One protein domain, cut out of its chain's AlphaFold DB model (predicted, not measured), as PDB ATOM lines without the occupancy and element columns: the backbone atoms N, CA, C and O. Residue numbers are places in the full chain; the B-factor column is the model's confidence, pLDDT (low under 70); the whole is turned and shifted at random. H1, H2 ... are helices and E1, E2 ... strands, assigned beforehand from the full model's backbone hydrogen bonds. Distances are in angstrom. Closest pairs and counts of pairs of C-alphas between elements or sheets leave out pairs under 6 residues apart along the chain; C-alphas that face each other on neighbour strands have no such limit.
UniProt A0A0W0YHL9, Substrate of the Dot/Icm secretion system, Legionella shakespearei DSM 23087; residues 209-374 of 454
ATOM      1  N   ALA A 209     -22.089 -40.518  -3.764       75.12
ATOM      2  CA  ALA A 209     -20.850 -41.260  -4.012       75.12
ATOM      3  C   ALA A 209     -20.255 -41.008  -5.412       75.12
ATOM      4  O   ALA A 209     -19.039 -41.038  -5.579       75.12
ATOM      5  N   LEU A 210     -21.106 -40.740  -6.410       78.25
ATOM      6  CA  LEU A 210     -20.674 -40.417  -7.767       78.25
ATOM      7  C   LEU A 210     -20.063 -39.015  -7.836       78.25
ATOM      8  O   LEU A 210     -19.032 -38.818  -8.470       78.25
ATOM      9  N   THR A 211     -20.681 -38.045  -7.162       78.88
ATOM     10  CA  THR A 211     -20.214 -36.655  -7.161       78.88
ATOM     11  C   THR A 211     -18.967 -36.472  -6.298       78.88
ATOM     12  O   THR A 211     -18.069 -35.738  -6.690       78.88
ATOM     13  N   ASP A 212     -18.857 -37.194  -5.178       81.31
ATOM     14  CA  ASP A 212     -17.697 -37.122  -4.280       81.31
ATOM     15  C   ASP A 212     -16.403 -37.591  -4.981       81.31
ATOM     16  O   ASP A 212     -15.328 -37.030  -4.764       81.31
ATOM     17  N   ALA A 213     -16.497 -38.573  -5.887       80.25
ATOM     18  CA  ALA A 213     -15.357 -39.093  -6.650       80.25
ATOM     19  C   ALA A 213     -14.777 -38.106  -7.689       80.25
ATOM     20  O   ALA A 213     -13.693 -38.366  -8.231       80.25
ATOM     21  N   LEU A 214     -15.506 -37.019  -7.973       81.69
ATOM     22  CA  LEU A 214     -15.178 -35.971  -8.947       81.69
ATOM     23  C   LEU A 214     -14.680 -34.675  -8.283       81.69
ATOM     24  O   LEU A 214     -14.280 -33.750  -8.988       81.69
ATOM     25  N   GLY A 215     -14.654 -34.629  -6.947       86.06
ATOM     26  CA  GLY A 215     -14.229 -33.464  -6.174       86.06
ATOM     27  C   GLY A 215     -15.348 -32.454  -5.928       86.06
ATOM     28  O   GLY A 215     -16.527 -32.711  -6.173       86.06
ATOM     29  N   SER A 216     -14.976 -31.290  -5.395       92.25
ATOM     30  CA  SER A 216     -15.929 -30.206  -5.151       92.25
ATOM     31  C   SER A 216     -16.319 -29.482  -6.446       92.25
ATOM     32  O   SER A 216     -15.656 -29.591  -7.480       92.25
ATOM     33  N   TRP A 217     -17.383 -28.676  -6.383       94.19
ATOM     34  CA  TRP A 217     -17.768 -27.782  -7.479       94.19
ATOM     35  C   TRP A 217     -16.615 -26.868  -7.926       94.19
ATOM     36  O   TRP A 217     -16.408 -26.662  -9.123       94.19
ATOM     37  N   GLU A 218     -15.833 -26.355  -6.976       95.44
ATOM     38  CA  GLU A 218     -14.682 -25.497  -7.262       95.44
ATOM     39  C   GLU A 218     -13.535 -26.270  -7.925       95.44
ATOM     40  O   GLU A 218     -12.940 -25.776  -8.885       95.44
ATOM     41  N   ASP A 219     -13.272 -27.506  -7.487       94.44
ATOM     42  CA  ASP A 219     -12.256 -28.365  -8.107       94.44
ATOM     43  C   ASP A 219     -12.608 -28.665  -9.566       94.44
ATOM     44  O   ASP A 219     -11.765 -28.520 -10.453       94.44
ATOM     45  N   LEU A 220     -13.873 -29.008  -9.834       95.56
ATOM     46  CA  LEU A 220     -14.341 -29.321 -11.182       95.56
ATOM     47  C   LEU A 220     -14.244 -28.108 -12.119       95.56
ATOM     48  O   LEU A 220     -13.791 -28.248 -13.260       95.56
ATOM     49  N   LYS A 221     -14.619 -26.910 -11.643       96.06
ATOM     50  CA  LYS A 221     -14.442 -25.658 -12.398       96.06
ATOM     51  C   LYS A 221     -12.977 -25.407 -12.725       96.06
ATOM     52  O   LYS A 221     -12.647 -25.153 -13.881       96.06
ATOM     53  N   LYS A 222     -12.090 -25.543 -11.738       96.00
ATOM     54  CA  LYS A 222     -10.649 -25.355 -11.933       96.00
ATOM     55  C   LYS A 222     -10.073 -26.362 -12.930       96.00
ATOM     56  O   LYS A 222      -9.273 -25.996 -13.789       96.00
ATOM     57  N   SER A 223     -10.497 -27.625 -12.868       95.88
ATOM     58  CA  SER A 223     -10.109 -28.638 -13.856       95.88
ATOM     59  C   SER A 223     -10.574 -28.282 -15.271       95.88
ATOM     60  O   SER A 223      -9.811 -28.466 -16.221       95.88
ATOM     61  N   LEU A 224     -11.788 -27.743 -15.422       96.94
ATOM     62  CA  LEU A 224     -12.296 -27.264 -16.709       96.94
ATOM     63  C   LEU A 224     -11.507 -26.052 -17.224       96.94
ATOM     64  O   LEU A 224     -11.149 -26.010 -18.400       96.94
ATOM     65  N   GLU A 225     -11.213 -25.082 -16.363       96.50
ATOM     66  CA  GLU A 225     -10.420 -23.902 -16.720       96.50
ATOM     67  C   GLU A 225      -9.019 -24.290 -17.194       96.50
ATOM     68  O   GLU A 225      -8.593 -23.839 -18.259       96.50
ATOM     69  N   ASN A 226      -8.341 -25.182 -16.467       96.62
ATOM     70  CA  ASN A 226      -7.034 -25.706 -16.863       96.62
ATOM     71  C   ASN A 226      -7.108 -26.408 -18.224       96.62
ATOM     72  O   ASN A 226      -6.299 -26.135 -19.105       96.62
ATOM     73  N   LEU A 227      -8.127 -27.246 -18.450       97.44
ATOM     74  CA  LEU A 227      -8.340 -27.894 -19.746       97.44
ATOM     75  C   LEU A 227      -8.478 -26.873 -20.885       97.44
ATOM     76  O   LEU A 227      -7.872 -27.050 -21.944       97.44
ATOM     77  N   ILE A 228      -9.256 -25.806 -20.679       96.62
ATOM     78  CA  ILE A 228      -9.448 -24.740 -21.675       96.62
ATOM     79  C   ILE A 228      -8.137 -23.983 -21.929       96.62
ATOM     80  O   ILE A 228      -7.833 -23.656 -23.079       96.62
ATOM     81  N   GLN A 229      -7.362 -23.700 -20.878       96.38
ATOM     82  CA  GLN A 229      -6.047 -23.065 -20.995       96.38
ATOM     83  C   GLN A 229      -5.076 -23.939 -21.793       96.38
ATOM     84  O   GLN A 229      -4.411 -23.435 -22.696       96.38
ATOM     85  N   ASP A 230      -5.058 -25.245 -21.536       95.44
ATOM     86  CA  ASP A 230      -4.166 -26.183 -22.213       95.44
ATOM     87  C   ASP A 230      -4.503 -26.357 -23.700       95.44
ATOM     88  O   ASP A 230      -3.597 -26.384 -24.536       95.44
ATOM     89  N   GLU A 231      -5.789 -26.427 -24.068       95.50
ATOM     90  CA  GLU A 231      -6.209 -26.447 -25.481       95.50
ATOM     91  C   GLU A 231      -5.762 -25.160 -26.190       95.50
ATOM     92  O   GLU A 231      -5.176 -25.202 -27.274       95.50
ATOM     93  N   ARG A 232      -5.984 -24.003 -25.556       95.62
ATOM     94  CA  ARG A 232      -5.571 -22.701 -26.092       95.62
ATOM     95  C   ARG A 232      -4.060 -22.596 -26.262       95.62
ATOM     96  O   ARG A 232      -3.615 -22.134 -27.310       95.62
ATOM     97  N   ALA A 233      -3.289 -23.031 -25.267       93.62
ATOM     98  CA  ALA A 233      -1.833 -23.037 -25.321       93.62
ATOM     99  C   ALA A 233      -1.332 -23.966 -26.436       93.62
ATOM    100  O   ALA A 233      -0.541 -23.546 -27.277       93.62
ATOM    101  N   THR A 234      -1.876 -25.185 -26.521       92.06
ATOM    102  CA  THR A 234      -1.495 -26.173 -27.545       92.06
ATOM    103  C   THR A 234      -1.789 -25.681 -28.964       92.06
ATOM    104  O   THR A 234      -1.037 -25.967 -29.892       92.06
ATOM    105  N   LYS A 235      -2.883 -24.933 -29.159       92.62
ATOM    106  CA  LYS A 235      -3.266 -24.368 -30.465       92.62
ATOM    107  C   LYS A 235      -2.752 -22.943 -30.696       92.62
ATOM    108  O   LYS A 235      -3.080 -22.349 -31.725       92.62
ATOM    109  N   ASN A 236      -1.972 -22.400 -29.761       93.44
ATOM    110  CA  ASN A 236      -1.469 -21.029 -29.762       93.44
ATOM    111  C   ASN A 236      -2.572 -19.979 -30.029       93.44
ATOM    112  O   ASN A 236      -2.464 -19.138 -30.924       93.44
ATOM    113  N   LYS A 237      -3.688 -20.066 -29.291       95.00
ATOM    114  CA  LYS A 237      -4.851 -19.172 -29.426       95.00
ATOM    115  C   LYS A 237      -5.110 -18.360 -28.159       95.00
ATOM    116  O   LYS A 237      -5.252 -18.884 -27.055       95.00
ATOM    117  N   ALA A 238      -5.285 -17.052 -28.339       91.81
ATOM    118  CA  ALA A 238      -5.539 -16.120 -27.244       91.81
ATOM    119  C   ALA A 238      -6.966 -16.190 -26.673       91.81
ATOM    120  O   ALA A 238      -7.184 -15.752 -25.552       91.81
ATOM    121  N   THR A 239      -7.947 -16.738 -27.390       93.62
ATOM    122  CA  THR A 239      -9.336 -16.849 -26.912       93.62
ATOM    123  C   THR A 239      -9.971 -18.154 -27.387       93.62
ATOM    124  O   THR A 239      -9.534 -18.734 -28.380       93.62
ATOM    125  N   VAL A 240     -11.026 -18.611 -26.700       92.88
ATOM    126  CA  VAL A 240     -11.806 -19.795 -27.119       92.88
ATOM    127  C   VAL A 240     -12.420 -19.590 -28.506       92.88
ATOM    128  O   VAL A 240     -12.391 -20.501 -29.327       92.88
ATOM    129  N   LYS A 241     -12.890 -18.370 -28.804       93.88
ATOM    130  CA  LYS A 241     -13.473 -18.012 -30.106       93.88
ATOM    131  C   LYS A 241     -12.499 -18.145 -31.280       93.88
ATOM    132  O   LYS A 241     -12.946 -18.308 -32.405       93.88
ATOM    133  N   ALA A 242     -11.190 -18.090 -31.024       94.31
ATOM    134  CA  ALA A 242     -10.154 -18.226 -32.047       94.31
ATOM    135  C   ALA A 242      -9.742 -19.689 -32.337       94.31
ATOM    136  O   ALA A 242      -8.849 -19.917 -33.159       94.31
ATOM    137  N   LEU A 243     -10.337 -20.671 -31.646       94.44
ATOM    138  CA  LEU A 243     -10.187 -22.102 -31.943       94.44
ATOM    139  C   LEU A 243     -11.013 -22.488 -33.186       94.44
ATOM    140  O   LEU A 243     -11.692 -21.646 -33.772       94.44
ATOM    141  N   SER A 244     -10.963 -23.758 -33.604       93.12
ATOM    142  CA  SER A 244     -11.843 -24.232 -34.682       93.12
ATOM    143  C   SER A 244     -13.320 -24.020 -34.313       93.12
ATOM    144  O   SER A 244     -13.648 -24.078 -33.123       93.12
ATOM    145  N   PRO A 245     -14.224 -23.809 -35.291       94.25
ATOM    146  CA  PRO A 245     -15.636 -23.540 -35.012       94.25
ATOM    147  C   PRO A 245     -16.268 -24.560 -34.055       94.25
ATOM    148  O   PRO A 245     -16.861 -24.182 -33.049       94.25
ATOM    149  N   GLN A 246     -16.040 -25.855 -34.289       93.81
ATOM    150  CA  GLN A 246     -16.570 -26.941 -33.459       93.81
ATOM    151  C   GLN A 246     -16.021 -26.886 -32.026       93.81
ATOM    152  O   GLN A 246     -16.778 -26.934 -31.056       93.81
ATOM    153  N   ARG A 247     -14.700 -26.718 -31.878       95.44
ATOM    154  CA  ARG A 247     -14.034 -26.652 -30.568       95.44
ATOM    155  C   ARG A 247     -14.457 -25.411 -29.782       95.44
ATOM    156  O   ARG A 247     -14.665 -25.488 -28.573       95.44
ATOM    157  N   SER A 248     -14.597 -24.283 -30.473       96.56
ATOM    158  CA  SER A 248     -15.078 -23.020 -29.921       96.56
ATOM    159  C   SER A 248     -16.495 -23.166 -29.363       96.56
ATOM    160  O   SER A 248     -16.728 -22.800 -28.213       96.56
ATOM    161  N   VAL A 249     -17.414 -23.771 -30.125       97.38
ATOM    162  CA  VAL A 249     -18.791 -24.063 -29.685       97.38
ATOM    163  C   VAL A 249     -18.801 -24.961 -28.450       97.38
ATOM    164  O   VAL A 249     -19.457 -24.641 -27.461       97.38
ATOM    165  N   GLN A 250     -18.041 -26.056 -28.475       97.81
ATOM    166  CA  GLN A 250     -17.972 -27.025 -27.377       97.81
ATOM    167  C   GLN A 250     -17.477 -26.411 -26.065       97.81
ATOM    168  O   GLN A 250     -18.056 -26.648 -25.006       97.81
ATOM    169  N   LEU A 251     -16.405 -25.617 -26.116       97.88
ATOM    170  CA  LEU A 251     -15.849 -24.999 -24.914       97.88
ATOM    171  C   LEU A 251     -16.707 -23.824 -24.429       97.88
ATOM    172  O   LEU A 251     -16.911 -23.701 -23.222       97.88
ATOM    173  N   GLN A 252     -17.280 -23.021 -25.336       98.12
ATOM    174  CA  GLN A 252     -18.260 -21.993 -24.964       98.12
ATOM    175  C   GLN A 252     -19.499 -22.614 -24.312       98.12
ATOM    176  O   GLN A 252     -19.993 -22.082 -23.326       98.12
ATOM    177  N   PHE A 253     -19.965 -23.771 -24.791       98.44
ATOM    178  CA  PHE A 253     -21.061 -24.509 -24.165       98.44
ATOM    179  C   PHE A 253     -20.752 -24.863 -22.703       98.44
ATOM    180  O   PHE A 253     -21.550 -24.538 -21.822       98.44
ATOM    181  N   LEU A 254     -19.582 -25.447 -22.414       98.44
ATOM    182  CA  LEU A 254     -19.189 -25.779 -21.036       98.44
ATOM    183  C   LEU A 254     -19.038 -24.531 -20.154       98.44
ATOM    184  O   LEU A 254     -19.466 -24.545 -18.997       98.44
ATOM    185  N   GLN A 255     -18.478 -23.445 -20.692       97.81
ATOM    186  CA  GLN A 255     -18.366 -22.166 -19.983       97.81
ATOM    187  C   GLN A 255     -19.745 -21.582 -19.653       97.81
ATOM    188  O   GLN A 255     -19.981 -21.182 -18.517       97.81
ATOM    189  N   THR A 256     -20.679 -21.600 -20.604       97.38
ATOM    190  CA  THR A 256     -22.050 -21.109 -20.422       97.38
ATOM    191  C   THR A 256     -22.822 -21.921 -19.387       97.38
ATOM    192  O   THR A 256     -23.494 -21.337 -18.537       97.38
ATOM    193  N   VAL A 257     -22.712 -23.257 -19.402       97.12
ATOM    194  CA  VAL A 257     -23.322 -24.105 -18.361       97.12
ATOM    195  C   VAL A 257     -22.745 -23.758 -16.993       97.12
ATOM    196  O   VAL A 257     -23.504 -23.533 -16.053       97.12
ATOM    197  N   THR A 258     -21.417 -23.668 -16.896       96.88
ATOM    198  CA  THR A 258     -20.717 -23.349 -15.646       96.88
ATOM    199  C   THR A 258     -21.161 -22.002 -15.089       96.88
ATOM    200  O   THR A 258     -21.557 -21.924 -13.930       96.88
ATOM    201  N   GLN A 259     -21.176 -20.961 -15.927       95.88
ATOM    202  CA  GLN A 259     -21.624 -19.627 -15.541       95.88
ATOM    203  C   GLN A 259     -23.082 -19.657 -15.074       95.88
ATOM    204  O   GLN A 259     -23.383 -19.203 -13.973       95.88
ATOM    205  N   SER A 260     -23.973 -20.271 -15.856       94.88
ATOM    206  CA  SER A 260     -25.392 -20.363 -15.518       94.88
ATOM    207  C   SER A 260     -25.625 -21.070 -14.177       94.88
ATOM    208  O   SER A 260     -26.459 -20.627 -13.392       94.88
ATOM    209  N   LEU A 261     -24.867 -22.124 -13.854       94.56
ATOM    210  CA  LEU A 261     -24.964 -22.831 -12.567       94.56
ATOM    211  C   LEU A 261     -24.474 -22.005 -11.362       94.56
ATOM    212  O   LEU A 261     -24.789 -22.352 -10.225       94.56
ATOM    213  N   THR A 262     -23.721 -20.923 -11.587       92.94
ATOM    214  CA  THR A 262     -23.292 -19.989 -10.524       92.94
ATOM    215  C   THR A 262     -24.246 -18.816 -10.307       92.94
ATOM    216  O   THR A 262     -24.146 -18.122  -9.296       92.94
ATOM    217  N   GLU A 263     -25.179 -18.583 -11.230       90.31
ATOM    218  CA  GLU A 263     -26.122 -17.470 -11.140       90.31
ATOM    219  C   GLU A 263     -27.118 -17.648  -9.987       90.31
ATOM    220  O   GLU A 263     -27.533 -18.760  -9.653       90.31
ATOM    221  N   SER A 264     -27.570 -16.527  -9.417       82.56
ATOM    222  CA  SER A 264     -28.473 -16.504  -8.255       82.56
ATOM    223  C   SER A 264     -29.783 -17.261  -8.470       82.56
ATOM    224  O   SER A 264     -30.284 -17.906  -7.551       82.56
ATOM    225  N   ARG A 265     -30.311 -17.267  -9.702       83.00
ATOM    226  CA  ARG A 265     -31.513 -18.039 -10.062       83.00
ATOM    227  C   ARG A 265     -31.366 -19.549  -9.848       83.00
ATOM    228  O   ARG A 265     -32.369 -20.236  -9.723       83.00
ATOM    229  N   ASN A 266     -30.136 -20.056  -9.792       85.31
ATOM    230  CA  ASN A 266     -29.827 -21.473  -9.636       85.31
ATOM    231  C   ASN A 266     -29.287 -21.814  -8.237       85.31
ATOM    232  O   ASN A 266     -28.762 -22.907  -8.036       85.31
ATOM    233  N   TRP A 267     -29.456 -20.937  -7.238       79.50
ATOM    234  CA  TRP A 267     -29.080 -21.228  -5.845       79.50
ATOM    235  C   TRP A 267     -29.818 -22.425  -5.231       79.50
ATOM    236  O   TRP A 267     -29.298 -23.043  -4.306       79.50
ATOM    237  N   GLY A 268     -30.990 -22.793  -5.759       81.94
ATOM    238  CA  GLY A 268     -31.695 -24.018  -5.361       81.94
ATOM    239  C   GLY A 268     -30.990 -25.313  -5.789       81.94
ATOM    240  O   GLY A 268     -31.317 -26.386  -5.284       81.94
ATOM    241  N   ILE A 269     -30.011 -25.230  -6.694       89.69
ATOM    242  CA  ILE A 269     -29.199 -26.366  -7.129       89.69
ATOM    243  C   ILE A 269     -27.997 -26.476  -6.188       89.69
ATOM    244  O   ILE A 269     -27.134 -25.599  -6.154       89.69
ATOM    245  N   ASN A 270     -27.928 -27.563  -5.422       89.75
ATOM    246  CA  ASN A 270     -26.785 -27.818  -4.546       89.75
ATOM    247  C   ASN A 270     -25.517 -28.178  -5.345       89.75
ATOM    248  O   ASN A 270     -25.580 -28.546  -6.518       89.75
ATOM    249  N   ASP A 271     -24.354 -28.099  -4.701       90.94
ATOM    250  CA  ASP A 271     -23.070 -28.274  -5.388       90.94
ATOM    251  C   ASP A 271     -22.866 -29.680  -5.961       90.94
ATOM    252  O   ASP A 271     -22.338 -29.810  -7.063       90.94
ATOM    253  N   ALA A 272     -23.354 -30.725  -5.287       91.00
ATOM    254  CA  ALA A 272     -23.324 -32.087  -5.823       91.00
ATOM    255  C   ALA A 272     -24.098 -32.179  -7.150       91.00
ATOM    256  O   ALA A 272     -23.628 -32.770  -8.121       91.00
ATOM    257  N   GLN A 273     -25.259 -31.530  -7.234       91.44
ATOM    258  CA  GLN A 273     -26.035 -31.492  -8.464       91.44
ATOM    259  C   GLN A 273     -25.367 -30.628  -9.541       91.44
ATOM    260  O   GLN A 273     -25.392 -31.012 -10.709       91.44
ATOM    261  N   LYS A 274     -24.731 -29.504  -9.184       93.88
ATOM    262  CA  LYS A 274     -23.940 -28.711 -10.146       93.88
ATOM    263  C   LYS A 274     -22.798 -29.536 -10.736       93.88
ATOM    264  O   LYS A 274     -22.619 -29.525 -11.953       93.88
ATOM    265  N   VAL A 275     -22.080 -30.286  -9.892       95.06
ATOM    266  CA  VAL A 275     -21.052 -31.250 -10.313       95.06
ATOM    267  C   VAL A 275     -21.661 -32.253 -11.286       95.06
ATOM    268  O   VAL A 275     -21.192 -32.357 -12.413       95.06
ATOM    269  N   ALA A 276     -22.767 -32.908 -10.924       94.56
ATOM    270  CA  ALA A 276     -23.410 -33.894 -11.788       94.56
ATOM    271  C   ALA A 276     -23.826 -33.332 -13.161       94.56
ATOM    272  O   ALA A 276     -23.562 -33.958 -14.189       94.56
ATOM    273  N   ILE A 277     -24.435 -32.141 -13.187       95.56
ATOM    274  CA  ILE A 277     -24.852 -31.461 -14.421       95.56
ATOM    275  C   ILE A 277     -23.631 -31.142 -15.287       95.56
ATOM    276  O   ILE A 277     -23.609 -31.494 -16.468       95.56
ATOM    277  N   LEU A 278     -22.601 -30.505 -14.721       97.25
ATOM    278  CA  LEU A 278     -21.423 -30.107 -15.486       97.25
ATOM    279  C   LEU A 278     -20.643 -31.324 -15.996       97.25
ATOM    280  O   LEU A 278     -20.249 -31.349 -17.160       97.25
ATOM    281  N   THR A 279     -20.475 -32.361 -15.178       96.62
ATOM    282  CA  THR A 279     -19.844 -33.621 -15.587       96.62
ATOM    283  C   THR A 279     -20.635 -34.301 -16.711       96.62
ATOM    284  O   THR A 279     -20.040 -34.764 -17.684       96.62
ATOM    285  N   GLY A 280     -21.969 -34.303 -16.657       97.00
ATOM    286  CA  GLY A 280     -22.798 -34.774 -17.769       97.00
ATOM    287  C   GLY A 280     -22.585 -33.961 -19.052       97.00
ATOM    288  O   GLY A 280     -22.428 -34.533 -20.130       97.00
ATOM    289  N   CYS A 281     -22.486 -32.632 -18.950       98.31
ATOM    290  CA  CYS A 281     -22.147 -31.761 -20.080       98.31
ATOM    291  C   CYS A 281     -20.736 -32.031 -20.633       98.31
ATOM    292  O   CYS A 281     -20.540 -32.014 -21.849       98.31
ATOM    293  N   MET A 282     -19.765 -32.330 -19.768       98.31
ATOM    294  CA  MET A 282     -18.422 -32.748 -20.170       98.31
ATOM    295  C   MET A 282     -18.450 -34.071 -20.948       98.31
ATOM    296  O   MET A 282     -17.780 -34.176 -21.973       98.31
ATOM    297  N   TYR A 283     -19.261 -35.052 -20.535       97.81
ATOM    298  CA  TYR A 283     -19.474 -36.275 -21.318       97.81
ATOM    299  C   TYR A 283     -20.090 -35.985 -22.697       97.81
ATOM    300  O   TYR A 283     -19.649 -36.573 -23.683       97.81
ATOM    301  N   LEU A 284     -21.047 -35.053 -22.800       98.19
ATOM    302  CA  LEU A 284     -21.621 -34.655 -24.097       98.19
ATOM    303  C   LEU A 284     -20.564 -34.062 -25.032       98.19
ATOM    304  O   LEU A 284     -20.498 -34.444 -26.199       98.19
ATOM    305  N   VAL A 285     -19.712 -33.164 -24.526       98.19
ATOM    306  CA  VAL A 285     -18.613 -32.597 -25.321       98.19
ATOM    307  C   VAL A 285     -17.601 -33.671 -25.694       98.19
ATOM    308  O   VAL A 285     -17.201 -33.732 -26.854       98.19
ATOM    309  N   ARG A 286     -17.223 -34.552 -24.759       97.31
ATOM    310  CA  ARG A 286     -16.346 -35.691 -25.055       97.31
ATOM    311  C   ARG A 286     -16.899 -36.496 -26.230       97.31
ATOM    312  O   ARG A 286     -16.165 -36.721 -27.185       97.31
ATOM    313  N   GLU A 287     -18.173 -36.879 -26.184       96.50
ATOM    314  CA  GLU A 287     -18.808 -37.687 -27.229       96.50
ATOM    315  C   GLU A 287     -19.010 -36.943 -28.551       96.50
ATOM    316  O   GLU A 287     -18.866 -37.558 -29.604       96.50
ATOM    317  N   GLN A 288     -19.273 -35.633 -28.545       95.69
ATOM    318  CA  GLN A 288     -19.295 -34.862 -29.793       95.69
ATOM    319  C   GLN A 288     -17.964 -34.941 -30.530       95.69
ATOM    320  O   GLN A 288     -17.954 -35.158 -31.739       95.69
ATOM    321  N   ILE A 289     -16.850 -34.835 -29.803       95.00
ATOM    322  CA  ILE A 289     -15.526 -34.967 -30.410       95.00
ATOM    323  C   ILE A 289     -15.396 -36.353 -31.031       95.00
ATOM    324  O   ILE A 289     -14.984 -36.476 -32.170       95.00
ATOM    325  N   ARG A 290     -15.823 -37.417 -30.350       93.12
ATOM    326  CA  ARG A 290     -15.772 -38.775 -30.920       93.12
ATOM    327  C   ARG A 290     -16.550 -38.913 -32.222       93.12
ATOM    328  O   ARG A 290     -16.078 -39.572 -33.145       93.12
ATOM    329  N   VAL A 291     -17.705 -38.256 -32.310       91.94
ATOM    330  CA  VAL A 291     -18.502 -38.201 -33.541       91.94
ATOM    331  C   VAL A 291     -17.725 -37.513 -34.672       91.94
ATOM    332  O   VAL A 291     -17.754 -38.016 -35.794       91.94
ATOM    333  N   GLU A 292     -16.965 -36.447 -34.394       91.19
ATOM    334  CA  GLU A 292     -16.072 -35.804 -35.383       91.19
ATOM    335  C   GLU A 292     -15.023 -36.785 -35.932       91.19
ATOM    336  O   GLU A 292     -14.709 -36.760 -37.122       91.19
ATOM    337  N   TYR A 293     -14.531 -37.696 -35.087       90.56
ATOM    338  CA  TYR A 293     -13.573 -38.745 -35.455       90.56
ATOM    339  C   TYR A 293     -14.238 -40.052 -35.923       90.56
ATOM    340  O   TYR A 293     -13.557 -41.067 -36.056       90.56
ATOM    341  N   LYS A 294     -15.551 -40.043 -36.201       90.62
ATOM    342  CA  LYS A 294     -16.325 -41.205 -36.681       90.62
ATOM    343  C   LYS A 294     -16.221 -42.435 -35.765       90.62
ATOM    344  O   LYS A 294     -16.278 -43.569 -36.236       90.62
ATOM    345  N   MET A 295     -16.062 -42.212 -34.464       90.88
ATOM    346  CA  MET A 295     -16.015 -43.279 -33.468       90.88
ATOM    347  C   MET A 295     -17.413 -43.592 -32.929       90.88
ATOM    348  O   MET A 295     -18.296 -42.731 -32.875       90.88
ATOM    349  N   ASP A 296     -17.591 -44.831 -32.474       88.94
ATOM    350  CA  ASP A 296     -18.814 -45.248 -31.801       88.94
ATOM    351  C   ASP A 296     -19.014 -44.508 -30.471       88.94
ATOM    352  O   ASP A 296     -18.073 -44.091 -29.795       88.94
ATOM    353  N   THR A 297     -20.274 -44.348 -30.078       89.31
ATOM    354  CA  THR A 297     -20.648 -43.645 -28.845       89.31
ATOM    355  C   THR A 297     -20.260 -44.469 -27.616       89.31
ATOM    356  O   THR A 297     -20.525 -45.664 -27.590       89.31
ATOM    357  N   LEU A 298     -19.659 -43.831 -26.606       91.44
ATOM    358  CA  LEU A 298     -19.257 -44.411 -25.310       91.44
ATOM    359  C   LEU A 298     -18.225 -45.555 -25.341       91.44
ATOM    360  O   LEU A 298     -17.860 -46.076 -24.290       91.44
ATOM    361  N   THR A 299     -17.663 -45.890 -26.504       87.62
ATOM    362  CA  THR A 299     -16.461 -46.741 -26.608       87.62
ATOM    363  C   THR A 299     -15.344 -46.245 -25.654       87.62
ATOM    364  O   THR A 299     -15.246 -45.050 -25.348       87.62
ATOM    365  N   ARG A 300     -14.471 -47.150 -25.197       89.19
ATOM    366  CA  ARG A 300     -13.366 -46.831 -24.267       89.19
ATOM    367  C   ARG A 300     -12.050 -46.480 -24.963       89.19
ATOM    368  O   ARG A 300     -11.077 -46.139 -24.290       89.19
ATOM    369  N   ASP A 301     -12.037 -46.548 -26.289       88.62
ATOM    370  CA  ASP A 301     -10.840 -46.357 -27.100       88.62
ATOM    371  C   ASP A 301     -10.400 -44.890 -27.116       88.62
ATOM    372  O   ASP A 301     -11.223 -43.962 -27.107       88.62
ATOM    373  N   ASP A 302      -9.089 -44.683 -27.162       88.44
ATOM    374  CA  ASP A 302      -8.519 -43.359 -27.385       88.44
ATOM    375  C   ASP A 302      -8.731 -42.927 -28.838       88.44
ATOM    376  O   ASP A 302      -8.826 -43.756 -29.745       88.44
ATOM    377  N   ILE A 303      -8.788 -41.613 -29.072       88.62
ATOM    378  CA  ILE A 303      -8.814 -41.091 -30.440       88.62
ATOM    379  C   ILE A 303      -7.462 -41.418 -31.094       88.62
ATOM    380  O   ILE A 303      -6.425 -41.026 -30.546       88.62
ATOM    381  N   PRO A 304      -7.445 -42.092 -32.261       82.50
ATOM    382  CA  PRO A 304      -6.205 -42.451 -32.930       82.50
ATOM    383  C   PRO A 304      -5.334 -41.222 -33.214       82.50
ATOM    384  O   PRO A 304      -5.772 -40.243 -33.834       82.50
ATOM    385  N   LYS A 305      -4.075 -41.298 -32.777       82.94
ATOM    386  CA  LYS A 305      -3.012 -40.357 -33.147       82.94
ATOM    387  C   LYS A 305      -2.285 -40.957 -34.343       82.94
ATOM    388  O   LYS A 305      -1.804 -42.084 -34.267       82.94
ATOM    389  N   GLY A 306      -2.256 -40.238 -35.457       67.38
ATOM    390  CA  GLY A 306      -1.677 -40.725 -36.709       67.38
ATOM    391  C   GLY A 306      -1.043 -39.598 -37.511       67.38
ATOM    392  O   GLY A 306      -1.121 -38.439 -37.112       67.38
ATOM    393  N   LEU A 307      -0.460 -39.929 -38.669       53.91
ATOM    394  CA  LEU A 307       0.258 -38.969 -39.525       53.91
ATOM    395  C   LEU A 307      -0.566 -37.714 -39.878       53.91
ATOM    396  O   LEU A 307      -0.005 -36.636 -40.031       53.91
ATOM    397  N   LEU A 308      -1.893 -37.856 -39.984       54.28
ATOM    398  CA  LEU A 308      -2.836 -36.789 -40.351       54.28
ATOM    399  C   LEU A 308      -3.732 -36.320 -39.183       54.28
ATOM    400  O   LEU A 308      -4.529 -35.401 -39.353       54.28
ATOM    401  N   SER A 309      -3.628 -36.935 -37.997       63.25
ATOM    402  CA  SER A 309      -4.483 -36.645 -36.832       63.25
ATOM    403  C   SER A 309      -3.632 -36.411 -35.588       63.25
ATOM    404  O   SER A 309      -3.036 -37.339 -35.041       63.25
ATOM    405  N   SER A 310      -3.647 -35.174 -35.085       68.12
ATOM    406  CA  SER A 310      -2.986 -34.798 -33.823       68.12
ATOM    407  C   SER A 310      -3.751 -35.247 -32.563       68.12
ATOM    408  O   SER A 310      -3.380 -34.871 -31.451       68.12
ATOM    409  N   GLY A 311      -4.812 -36.051 -32.713       81.88
ATOM    410  CA  GLY A 311      -5.750 -36.360 -31.632       81.88
ATOM    411  C   GLY A 311      -6.502 -35.113 -31.145       81.88
ATOM    412  O   GLY A 311      -6.539 -34.086 -31.826       81.88
ATOM    413  N   SER A 312      -7.102 -35.189 -29.955       89.81
ATOM    414  CA  SER A 312      -7.800 -34.059 -29.328       89.81
ATOM    415  C   SER A 312      -7.406 -33.929 -27.858       89.81
ATOM    416  O   SER A 312      -7.711 -34.802 -27.048       89.81
ATOM    417  N   VAL A 313      -6.766 -32.809 -27.504       92.50
ATOM    418  CA  VAL A 313      -6.358 -32.519 -26.117       92.50
ATOM    419  C   VAL A 313      -7.578 -32.438 -25.206       92.50
ATOM    420  O   VAL A 313      -7.561 -32.998 -24.112       92.50
ATOM    421  N   VAL A 314      -8.661 -31.806 -25.669       95.50
ATOM    422  CA  VAL A 314      -9.927 -31.769 -24.926       95.50
ATOM    423  C   VAL A 314     -10.470 -33.175 -24.685       95.50
ATOM    424  O   VAL A 314     -10.804 -33.490 -23.548       95.50
ATOM    425  N   HIS A 315     -10.532 -34.041 -25.701       95.69
ATOM    426  CA  HIS A 315     -11.020 -35.409 -25.503       95.69
ATOM    427  C   HIS A 315     -10.148 -36.195 -24.515       95.69
ATOM    428  O   HIS A 315     -10.686 -36.852 -23.622       95.69
ATOM    429  N   ASP A 316      -8.822 -36.124 -24.646       94.06
ATOM    430  CA  ASP A 316      -7.881 -36.857 -23.791       94.06
ATOM    431  C   ASP A 316      -7.991 -36.395 -22.325       94.06
ATOM    432  O   ASP A 316      -8.086 -37.210 -21.398       94.06
ATOM    433  N   LYS A 317      -8.067 -35.076 -22.102       95.19
ATOM    434  CA  LYS A 317      -8.232 -34.500 -20.761       95.19
ATOM    435  C   LYS A 317      -9.601 -34.798 -20.166       95.19
ATOM    436  O   LYS A 317      -9.660 -35.173 -18.998       95.19
ATOM    437  N   LEU A 318     -10.683 -34.705 -20.943       96.44
ATOM    438  CA  LEU A 318     -12.017 -35.103 -20.481       96.44
ATOM    439  C   LEU A 318     -12.068 -36.600 -20.158       96.44
ATOM    440  O   LEU A 318     -12.610 -36.980 -19.130       96.44
ATOM    441  N   THR A 319     -11.453 -37.453 -20.978       94.94
ATOM    442  CA  THR A 319     -11.372 -38.901 -20.719       94.94
ATOM    443  C   THR A 319     -10.691 -39.194 -19.381       94.94
ATOM    444  O   THR A 319     -11.155 -40.058 -18.637       94.94
ATOM    445  N   THR A 320      -9.635 -38.444 -19.057       93.69
ATOM    446  CA  THR A 320      -8.903 -38.565 -17.790       93.69
ATOM    447  C   THR A 320      -9.713 -38.023 -16.611       93.69
ATOM    448  O   THR A 320      -9.912 -38.735 -15.630       93.69
ATOM    449  N   LEU A 321     -10.219 -36.790 -16.719       93.38
ATOM    450  CA  LEU A 321     -10.984 -36.109 -15.669       93.38
ATOM    451  C   LEU A 321     -12.229 -36.906 -15.263       93.38
ATOM    452  O   LEU A 321     -12.508 -37.072 -14.081       93.38
ATOM    453  N   LEU A 322     -12.947 -37.432 -16.255       93.19
ATOM    454  CA  LEU A 322     -14.183 -38.186 -16.064       93.19
ATOM    455  C   LEU A 322     -13.940 -39.659 -15.713       93.19
ATOM    456  O   LEU A 322     -14.901 -40.401 -15.546       93.19
ATOM    457  N   LYS A 323     -12.679 -40.122 -15.682       92.62
ATOM    458  CA  LYS A 323     -12.328 -41.550 -15.556       92.62
ATOM    459  C   LYS A 323     -13.127 -42.419 -16.541       92.62
ATOM    460  O   LYS A 323     -13.528 -43.541 -16.236       92.62
ATOM    461  N   ALA A 324     -13.350 -41.911 -17.758       92.25
ATOM    462  CA  ALA A 324     -14.339 -42.451 -18.696       92.25
ATOM    463  C   ALA A 324     -14.057 -43.899 -19.142       92.25
ATOM    464  O   ALA A 324     -14.955 -44.582 -19.623       92.25
ATOM    465  N   LYS A 325     -12.817 -44.380 -18.978       92.81
ATOM    466  CA  LYS A 325     -12.424 -45.764 -19.287       92.81
ATOM    467  C   LYS A 325     -12.866 -46.780 -18.229       92.81
ATOM    468  O   LYS A 325     -13.021 -47.953 -18.558       92.81
ATOM    469  N   THR A 326     -13.029 -46.355 -16.980       91.38
ATOM    470  CA  THR A 326     -13.341 -47.238 -15.845       91.38
ATOM    471  C   THR A 326     -14.715 -46.974 -15.246       91.38
ATOM    472  O   THR A 326     -15.216 -47.819 -14.511       91.38
ATOM    473  N   GLU A 327     -15.324 -45.832 -15.557       91.88
ATOM    474  CA  GLU A 327     -16.644 -45.473 -15.053       91.88
ATOM    475  C   GLU A 327     -17.737 -46.446 -15.534       91.88
ATOM    476  O   GLU A 327     -17.719 -46.948 -16.663       91.88
ATOM    477  N   SER A 328     -18.694 -46.723 -14.647       92.38
ATOM    478  CA  SER A 328     -19.846 -47.572 -14.950       92.38
ATOM    479  C   SER A 328     -20.843 -46.852 -15.856       92.38
ATOM    480  O   SER A 328     -21.081 -45.650 -15.726       92.38
ATOM    481  N   VAL A 329     -21.485 -47.599 -16.751       94.50
ATOM    482  CA  VAL A 329     -22.480 -47.043 -17.678       94.50
ATOM    483  C   VAL A 329     -23.696 -46.478 -16.946       94.50
ATOM    484  O   VAL A 329     -24.266 -45.488 -17.387       94.50
ATOM    485  N   GLU A 330     -24.056 -47.030 -15.787       93.62
ATOM    486  CA  GLU A 330     -25.132 -46.512 -14.942       93.62
ATOM    487  C   GLU A 330     -24.800 -45.136 -14.344       93.62
ATOM    488  O   GLU A 330     -25.679 -44.283 -14.206       93.62
ATOM    489  N   ASN A 331     -23.532 -44.896 -13.993       93.12
ATOM    490  CA  ASN A 331     -23.075 -43.584 -13.534       93.12
ATOM    491  C   ASN A 331     -23.054 -42.576 -14.685       93.12
ATOM    492  O   ASN A 331     -23.548 -41.459 -14.524       93.12
ATOM    493  N   ILE A 332     -22.556 -42.982 -15.857       95.00
ATOM    494  CA  ILE A 332     -22.582 -42.147 -17.065       95.00
ATOM    495  C   ILE A 332     -24.029 -41.772 -17.417       95.00
ATOM    496  O   ILE A 332     -24.307 -40.595 -17.642       95.00
ATOM    497  N   GLU A 333     -24.965 -42.730 -17.401       95.56
ATOM    498  CA  GLU A 333     -26.387 -42.463 -17.639       95.56
ATOM    499  C   GLU A 333     -26.925 -41.412 -16.666       95.56
ATOM    500  O   GLU A 333     -27.559 -40.453 -17.102       95.56
ATOM    501  N   ALA A 334     -26.659 -41.563 -15.364       93.56
ATOM    502  CA  ALA A 334     -27.150 -40.639 -14.343       93.56
ATOM    503  C   ALA A 334     -26.643 -39.202 -14.561       93.56
ATOM    504  O   ALA A 334     -27.421 -38.251 -14.461       93.56
ATOM    505  N   LEU A 335     -25.363 -39.039 -14.905       95.12
ATOM    506  CA  LEU A 335     -24.749 -37.732 -15.169       95.12
ATOM    507  C   LEU A 335     -25.302 -37.099 -16.450       95.12
ATOM    508  O   LEU A 335     -25.689 -35.931 -16.460       95.12
ATOM    509  N   VAL A 336     -25.392 -37.873 -17.533       96.44
ATOM    510  CA  VAL A 336     -25.935 -37.399 -18.816       96.44
ATOM    511  C   VAL A 336     -27.423 -37.071 -18.697       96.44
ATOM    512  O   VAL A 336     -27.879 -36.087 -19.281       96.44
ATOM    513  N   ALA A 337     -28.184 -37.839 -17.914       94.75
ATOM    514  CA  ALA A 337     -29.582 -37.549 -17.623       94.75
ATOM    515  C   ALA A 337     -29.737 -36.230 -16.853       94.75
ATOM    516  O   ALA A 337     -30.573 -35.418 -17.244       94.75
ATOM    517  N   ALA A 338     -28.896 -35.977 -15.841       94.06
ATOM    518  CA  ALA A 338     -28.886 -34.711 -15.105       94.06
ATOM    519  C   ALA A 338     -28.578 -33.513 -16.020       94.06
ATOM    520  O   ALA A 338     -29.277 -32.500 -15.977       94.06
ATOM    521  N   ALA A 339     -27.581 -33.646 -16.902       96.31
ATOM    522  CA  ALA A 339     -27.276 -32.626 -17.903       96.31
ATOM    523  C   ALA A 339     -28.440 -32.406 -18.881       96.31
ATOM    524  O   ALA A 339     -28.817 -31.267 -19.144       96.31
ATOM    525  N   ASN A 340     -29.045 -33.476 -19.400       96.19
ATOM    526  CA  ASN A 340     -30.180 -33.389 -20.320       96.19
ATOM    527  C   ASN A 340     -31.410 -32.740 -19.661       96.19
ATOM    528  O   ASN A 340     -32.064 -31.918 -20.297       96.19
ATOM    529  N   GLU A 341     -31.716 -33.061 -18.401       94.50
ATOM    530  CA  GLU A 341     -32.804 -32.425 -17.644       94.50
ATOM    531  C   GLU A 341     -32.552 -30.922 -17.483       94.50
ATOM    532  O   GLU A 341     -33.421 -30.117 -17.815       94.50
ATOM    533  N   TYR A 342     -31.336 -30.537 -17.084       94.94
ATOM    534  CA  TYR A 342     -30.962 -29.132 -16.943       94.94
ATOM    535  C   TYR A 342     -31.018 -28.368 -18.274       94.94
ATOM    536  O   TYR A 342     -31.635 -27.308 -18.357       94.94
ATOM    537  N   ILE A 343     -30.428 -28.908 -19.347       96.12
ATOM    538  CA  ILE A 343     -30.432 -28.268 -20.673       96.12
ATOM    539  C   ILE A 343     -31.871 -28.053 -21.156       96.12
ATOM    540  O   ILE A 343     -32.204 -26.965 -21.630       96.12
ATOM    541  N   ARG A 344     -32.739 -29.062 -21.005       95.06
ATOM    542  CA  ARG A 344     -34.157 -28.952 -21.365       95.06
ATOM    543  C   ARG A 344     -34.866 -27.911 -20.515       95.06
ATOM    544  O   ARG A 344     -35.562 -27.079 -21.082       95.06
ATOM    545  N   HIS A 345     -34.653 -27.905 -19.199       94.00
ATOM    546  CA  HIS A 345     -35.236 -26.902 -18.305       94.00
ATOM    547  C   HIS A 345     -34.860 -25.483 -18.734       94.00
ATOM    548  O   HIS A 345     -35.729 -24.621 -18.831       94.00
ATOM    549  N   MET A 346     -33.592 -25.254 -19.087       94.62
ATOM    550  CA  MET A 346     -33.097 -23.929 -19.467       94.62
ATOM    551  C   MET A 346     -33.498 -23.499 -20.885       94.62
ATOM    552  O   MET A 346     -33.632 -22.302 -21.140       94.62
ATOM    553  N   ALA A 347     -33.710 -24.435 -21.814       95.56
ATOM    554  CA  ALA A 347     -33.902 -24.114 -23.231       95.56
ATOM    555  C   ALA A 347     -35.298 -24.401 -23.796       95.56
ATOM    556  O   ALA A 347     -35.668 -23.800 -24.801       95.56
ATOM    557  N   ILE A 348     -36.083 -25.275 -23.167       95.25
ATOM    558  CA  ILE A 348     -37.403 -25.693 -23.645       95.25
ATOM    559  C   ILE A 348     -38.476 -25.199 -22.680       95.25
ATOM    560  O   ILE A 348     -38.443 -25.491 -21.484       95.25
ATOM    561  N   GLU A 349     -39.454 -24.473 -23.208       93.69
ATOM    562  CA  GLU A 349     -40.652 -24.121 -22.460       93.69
ATOM    563  C   GLU A 349     -41.734 -25.185 -22.607       93.69
ATOM    564  O   GLU A 349     -41.870 -25.823 -23.653       93.69
ATOM    565  N   ARG A 350     -42.533 -25.355 -21.553       90.81
ATOM    566  CA  ARG A 350     -43.693 -26.243 -21.537       90.81
ATOM    567  C   ARG A 350     -44.924 -25.424 -21.174       90.81
ATOM    568  O   ARG A 350     -45.044 -24.961 -20.045       90.81
ATOM    569  N   VAL A 351     -45.839 -25.269 -22.125       87.50
ATOM    570  CA  VAL A 351     -47.064 -24.479 -21.965       87.50
ATOM    571  C   VAL A 351     -48.267 -25.410 -22.005       87.50
ATOM    572  O   VAL A 351     -48.444 -26.177 -22.950       87.50
ATOM    573  N   VAL A 352     -49.106 -25.346 -20.974       85.31
ATOM    574  CA  VAL A 352     -50.395 -26.044 -20.955       85.31
ATOM    575  C   VAL A 352     -51.427 -25.142 -21.629       85.31
ATOM    576  O   VAL A 352     -51.721 -24.056 -21.135       85.31
ATOM    577  N   THR A 353     -51.959 -25.572 -22.770       81.19
ATOM    578  CA  THR A 353     -53.036 -24.896 -23.505       81.19
ATOM    579  C   THR A 353     -54.340 -25.686 -23.396       81.19
ATOM    580  O   THR A 353     -54.370 -26.805 -22.881       81.19
ATOM    581  N   LYS A 354     -55.442 -25.113 -23.899       76.12
ATOM    582  CA  LYS A 354     -56.738 -25.811 -23.969       76.12
ATOM    583  C   LYS A 354     -56.675 -27.049 -24.866       76.12
ATOM    584  O   LYS A 354     -57.403 -28.007 -24.634       76.12
ATOM    585  N   GLU A 355     -55.809 -27.031 -25.876       72.69
ATOM    586  CA  GLU A 355     -55.622 -28.139 -26.812       72.69
ATOM    587  C   GLU A 355     -54.669 -29.219 -26.278       72.69
ATOM    588  O   GLU A 355     -54.640 -30.315 -26.828       72.69
ATOM    589  N   GLY A 356     -53.900 -28.944 -25.218       76.12
ATOM    590  CA  GLY A 356     -52.965 -29.892 -24.615       76.12
ATOM    591  C   GLY A 356     -51.660 -29.237 -24.175       76.12
ATOM    592  O   GLY A 356     -51.573 -28.028 -23.989       76.12
ATOM    593  N   VAL A 357     -50.615 -30.038 -23.992       84.19
ATOM    594  CA  VAL A 357     -49.280 -29.531 -23.652       84.19
ATOM    595  C   VAL A 357     -48.512 -29.237 -24.937       84.19
ATOM    596  O   VAL A 357     -48.328 -30.134 -25.757       84.19
ATOM    597  N   LYS A 358     -48.025 -28.003 -25.090       85.94
ATOM    598  CA  LYS A 358     -47.090 -27.608 -26.149       85.94
ATOM    599  C   LYS A 358     -45.695 -27.405 -25.571       85.94
ATOM    600  O   LYS A 358     -45.541 -26.847 -24.484       85.94
ATOM    601  N   THR A 359     -44.687 -27.857 -26.305       91.50
ATOM    602  CA  THR A 359     -43.274 -27.701 -25.946       91.50
ATOM    603  C   THR A 359     -42.529 -27.050 -27.094       91.50
ATOM    604  O   THR A 359     -42.580 -27.570 -28.205       91.50
ATOM    605  N   ASN A 360     -41.830 -25.952 -26.819       93.56
ATOM    606  CA  ASN A 360     -41.068 -25.200 -27.814       93.56
ATOM    607  C   ASN A 360     -39.689 -24.850 -27.261       93.56
ATOM    608  O   ASN A 360     -39.524 -24.678 -26.051       93.56
ATOM    609  N   PHE A 361     -38.709 -24.674 -28.142       95.38
ATOM    610  CA  PHE A 361     -37.483 -23.990 -27.761       95.38
ATOM    611  C   PHE A 361     -37.800 -22.528 -27.460       95.38
ATOM    612  O   PHE A 361     -38.484 -21.849 -28.231       95.38
ATOM    613  N   ARG A 362     -37.274 -22.034 -26.342       95.50
ATOM    614  CA  ARG A 362     -37.275 -20.605 -26.038       95.50
ATOM    615  C   ARG A 362     -36.448 -19.880 -27.092       95.50
ATOM    616  O   ARG A 362     -35.339 -20.313 -27.399       95.50
ATOM    617  N   ALA A 363     -36.968 -18.773 -27.611       92.88
ATOM    618  CA  ALA A 363     -36.235 -17.908 -28.532       92.88
ATOM    619  C   ALA A 363     -34.954 -17.368 -27.867       92.88
ATOM    620  O   ALA A 363     -33.876 -17.368 -28.463       92.88
ATOM    621  N   GLU A 364     -35.062 -16.993 -26.590       93.12
ATOM    622  CA  GLU A 364     -33.939 -16.598 -25.743       93.12
ATOM    623  C   GLU A 364     -33.733 -17.615 -24.614       93.12
ATOM    624  O   GLU A 364     -34.513 -17.709 -23.665       93.12
ATOM    625  N   HIS A 365     -32.644 -18.375 -24.703       94.06
ATOM    626  CA  HIS A 365     -32.165 -19.285 -23.671       94.06
ATOM    627  C   HIS A 365     -30.671 -19.064 -23.419       94.06
ATOM    628  O   HIS A 365     -29.990 -18.371 -24.174       94.06
ATOM    629  N   ILE A 366     -30.119 -19.706 -22.386       94.44
ATOM    630  CA  ILE A 366     -28.719 -19.488 -21.974       94.44
ATOM    631  C   ILE A 366     -27.697 -19.775 -23.078       94.44
ATOM    632  O   ILE A 366     -26.620 -19.197 -23.085       94.44
ATOM    633  N   PHE A 367     -28.050 -20.627 -24.041       95.81
ATOM    634  CA  PHE A 367     -27.181 -20.993 -25.153       95.81
ATOM    635  C   PHE A 367     -27.372 -20.149 -26.425       95.81
ATOM    636  O   PHE A 367     -26.697 -20.412 -27.415       95.81
ATOM    637  N   SER A 368     -28.286 -19.167 -26.445       93.31
ATOM    638  CA  SER A 368     -28.678 -18.465 -27.685       93.31
ATOM    639  C   SER A 368     -27.544 -17.628 -28.281       93.31
ATOM    640  O   SER A 368     -27.555 -17.339 -29.472       93.31
ATOM    641  N   THR A 369     -26.562 -17.247 -27.464       93.69
ATOM    642  CA  THR A 369     -25.405 -16.439 -27.872       93.69
ATOM    643  C   THR A 369     -24.228 -17.271 -28.388       93.69
ATOM    644  O   THR A 369     -23.232 -16.699 -28.831       93.69
ATOM    645  N   ILE A 370     -24.317 -18.605 -28.337       96.12
ATOM    646  CA  ILE A 370     -23.269 -19.499 -28.839       96.12
ATOM    647  C   ILE A 370     -23.501 -19.719 -30.334       96.12
ATOM    648  O   ILE A 370     -24.304 -20.556 -30.747       96.12
ATOM    649  N   GLU A 371     -22.787 -18.951 -31.148       94.06
ATOM    650  CA  GLU A 371     -22.835 -19.055 -32.604       94.06
ATOM    651  C   GLU A 371     -22.477 -20.472 -33.079       94.06
ATOM    652  O   GLU A 371     -21.478 -21.040 -32.649       94.06
ATOM    653  N   GLY A 372     -23.292 -21.045 -33.970       93.38
ATOM    654  CA  GLY A 372     -23.070 -22.382 -34.531       93.38
ATOM    655  C   GLY A 372     -23.467 -23.551 -33.621       93.38
ATOM    656  O   GLY A 372     -23.277 -24.704 -34.006       93.38
ATOM    657  N   LEU A 373     -24.031 -23.296 -32.434       95.38
ATOM    658  CA  LEU A 373     -24.524 -24.364 -31.568       95.38
ATOM    659  C   LEU A 373     -25.803 -25.005 -32.127       95.38
ATOM    660  O   LEU A 373     -26.854 -24.367 -32.210       95.38
ATOM    661  N   ASP A 374     -25.740 -26.308 -32.390       94.69
ATOM    662  CA  ASP A 374     -26.918 -27.134 -32.654       94.69
ATOM    663  C   ASP A 374     -27.407 -27.814 -31.364       94.69
ATOM    664  O   ASP A 374     -26.960 -28.900 -30.977       94.69
TER     665      ASP A 374
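What this domain is: This is residues 209 to 374 of the 454 residues of the protein "Substrate of the Dot/Icm secretion system" of Legionella shakespearei DSM 23087 (UniProt A0A0W0YHL9). A body of helices is built round the long helix H4: H2, H3 and H4 form an up-and-down bundle, each running against the one before, H5 packs on H2 and H4, and H6 crosses H4. After H6 the hairpin E1 and E2 makes an arm whose tip, residues 352 to 357, sticks out. The printed part has 166 residues, with six named helices, then two named strands in an antiparallel sheet, and is mostly helix. It is compact, with a radius of gyration of the C-alphas of 16.8 A, and spans 60 by 36 by 31 A.

How they stand to each other: H1, residues 209 to 212, touches the hub H4, residues 271 to 292; their closest C-alphas, Thr 211 and Ala 272, are 5.7 A apart. H2, residues 217 to 234, touches H4 with residues 217 to 220 alone, closest at C-alphas 217 and 275, 5.6 A. H3, residues 245 to 262, and H4 are a hairpin at a shallow tilt of 7 degrees, closest at C-alphas 250 and 285, 6.0 A. H5, residues 313 to 321, touches H4 at a steep tilt of 41 degrees, another hairpin, closest at C-alphas 286 and 315, 5.4 A. H6, residues 329 to 347, touches H4 about perpendicular, at 83 degrees; C-alphas 280 and 336 are closest, 4.2 A. In the hairpin of E1, residues 348 to 353, and E2, residues 356 to 361, N 349 and O 360 are 2.9 A apart, within hydrogen-bond range. In H2 to H6 every O i to N i+4 pair is within that range; H1 is too short for one.

Where its parts are: H1 begins at C-alpha 209 (-20.850, -41.260, -4.012). From first to last C-alpha, H2 and H3 each measure 25.9 A, H4 31.7 A and H6 26.2 A. E2 ends at C-alpha 361 (-37.483, -23.990, -27.761).

The domain as a whole: The C-alphas farthest apart, Leu 307 and Lys 354, are 60.5 A apart. The printed part has no cut. The link H4 to H5 is long, 20 residues; within it, residues 306 to 310 have pLDDT under 70.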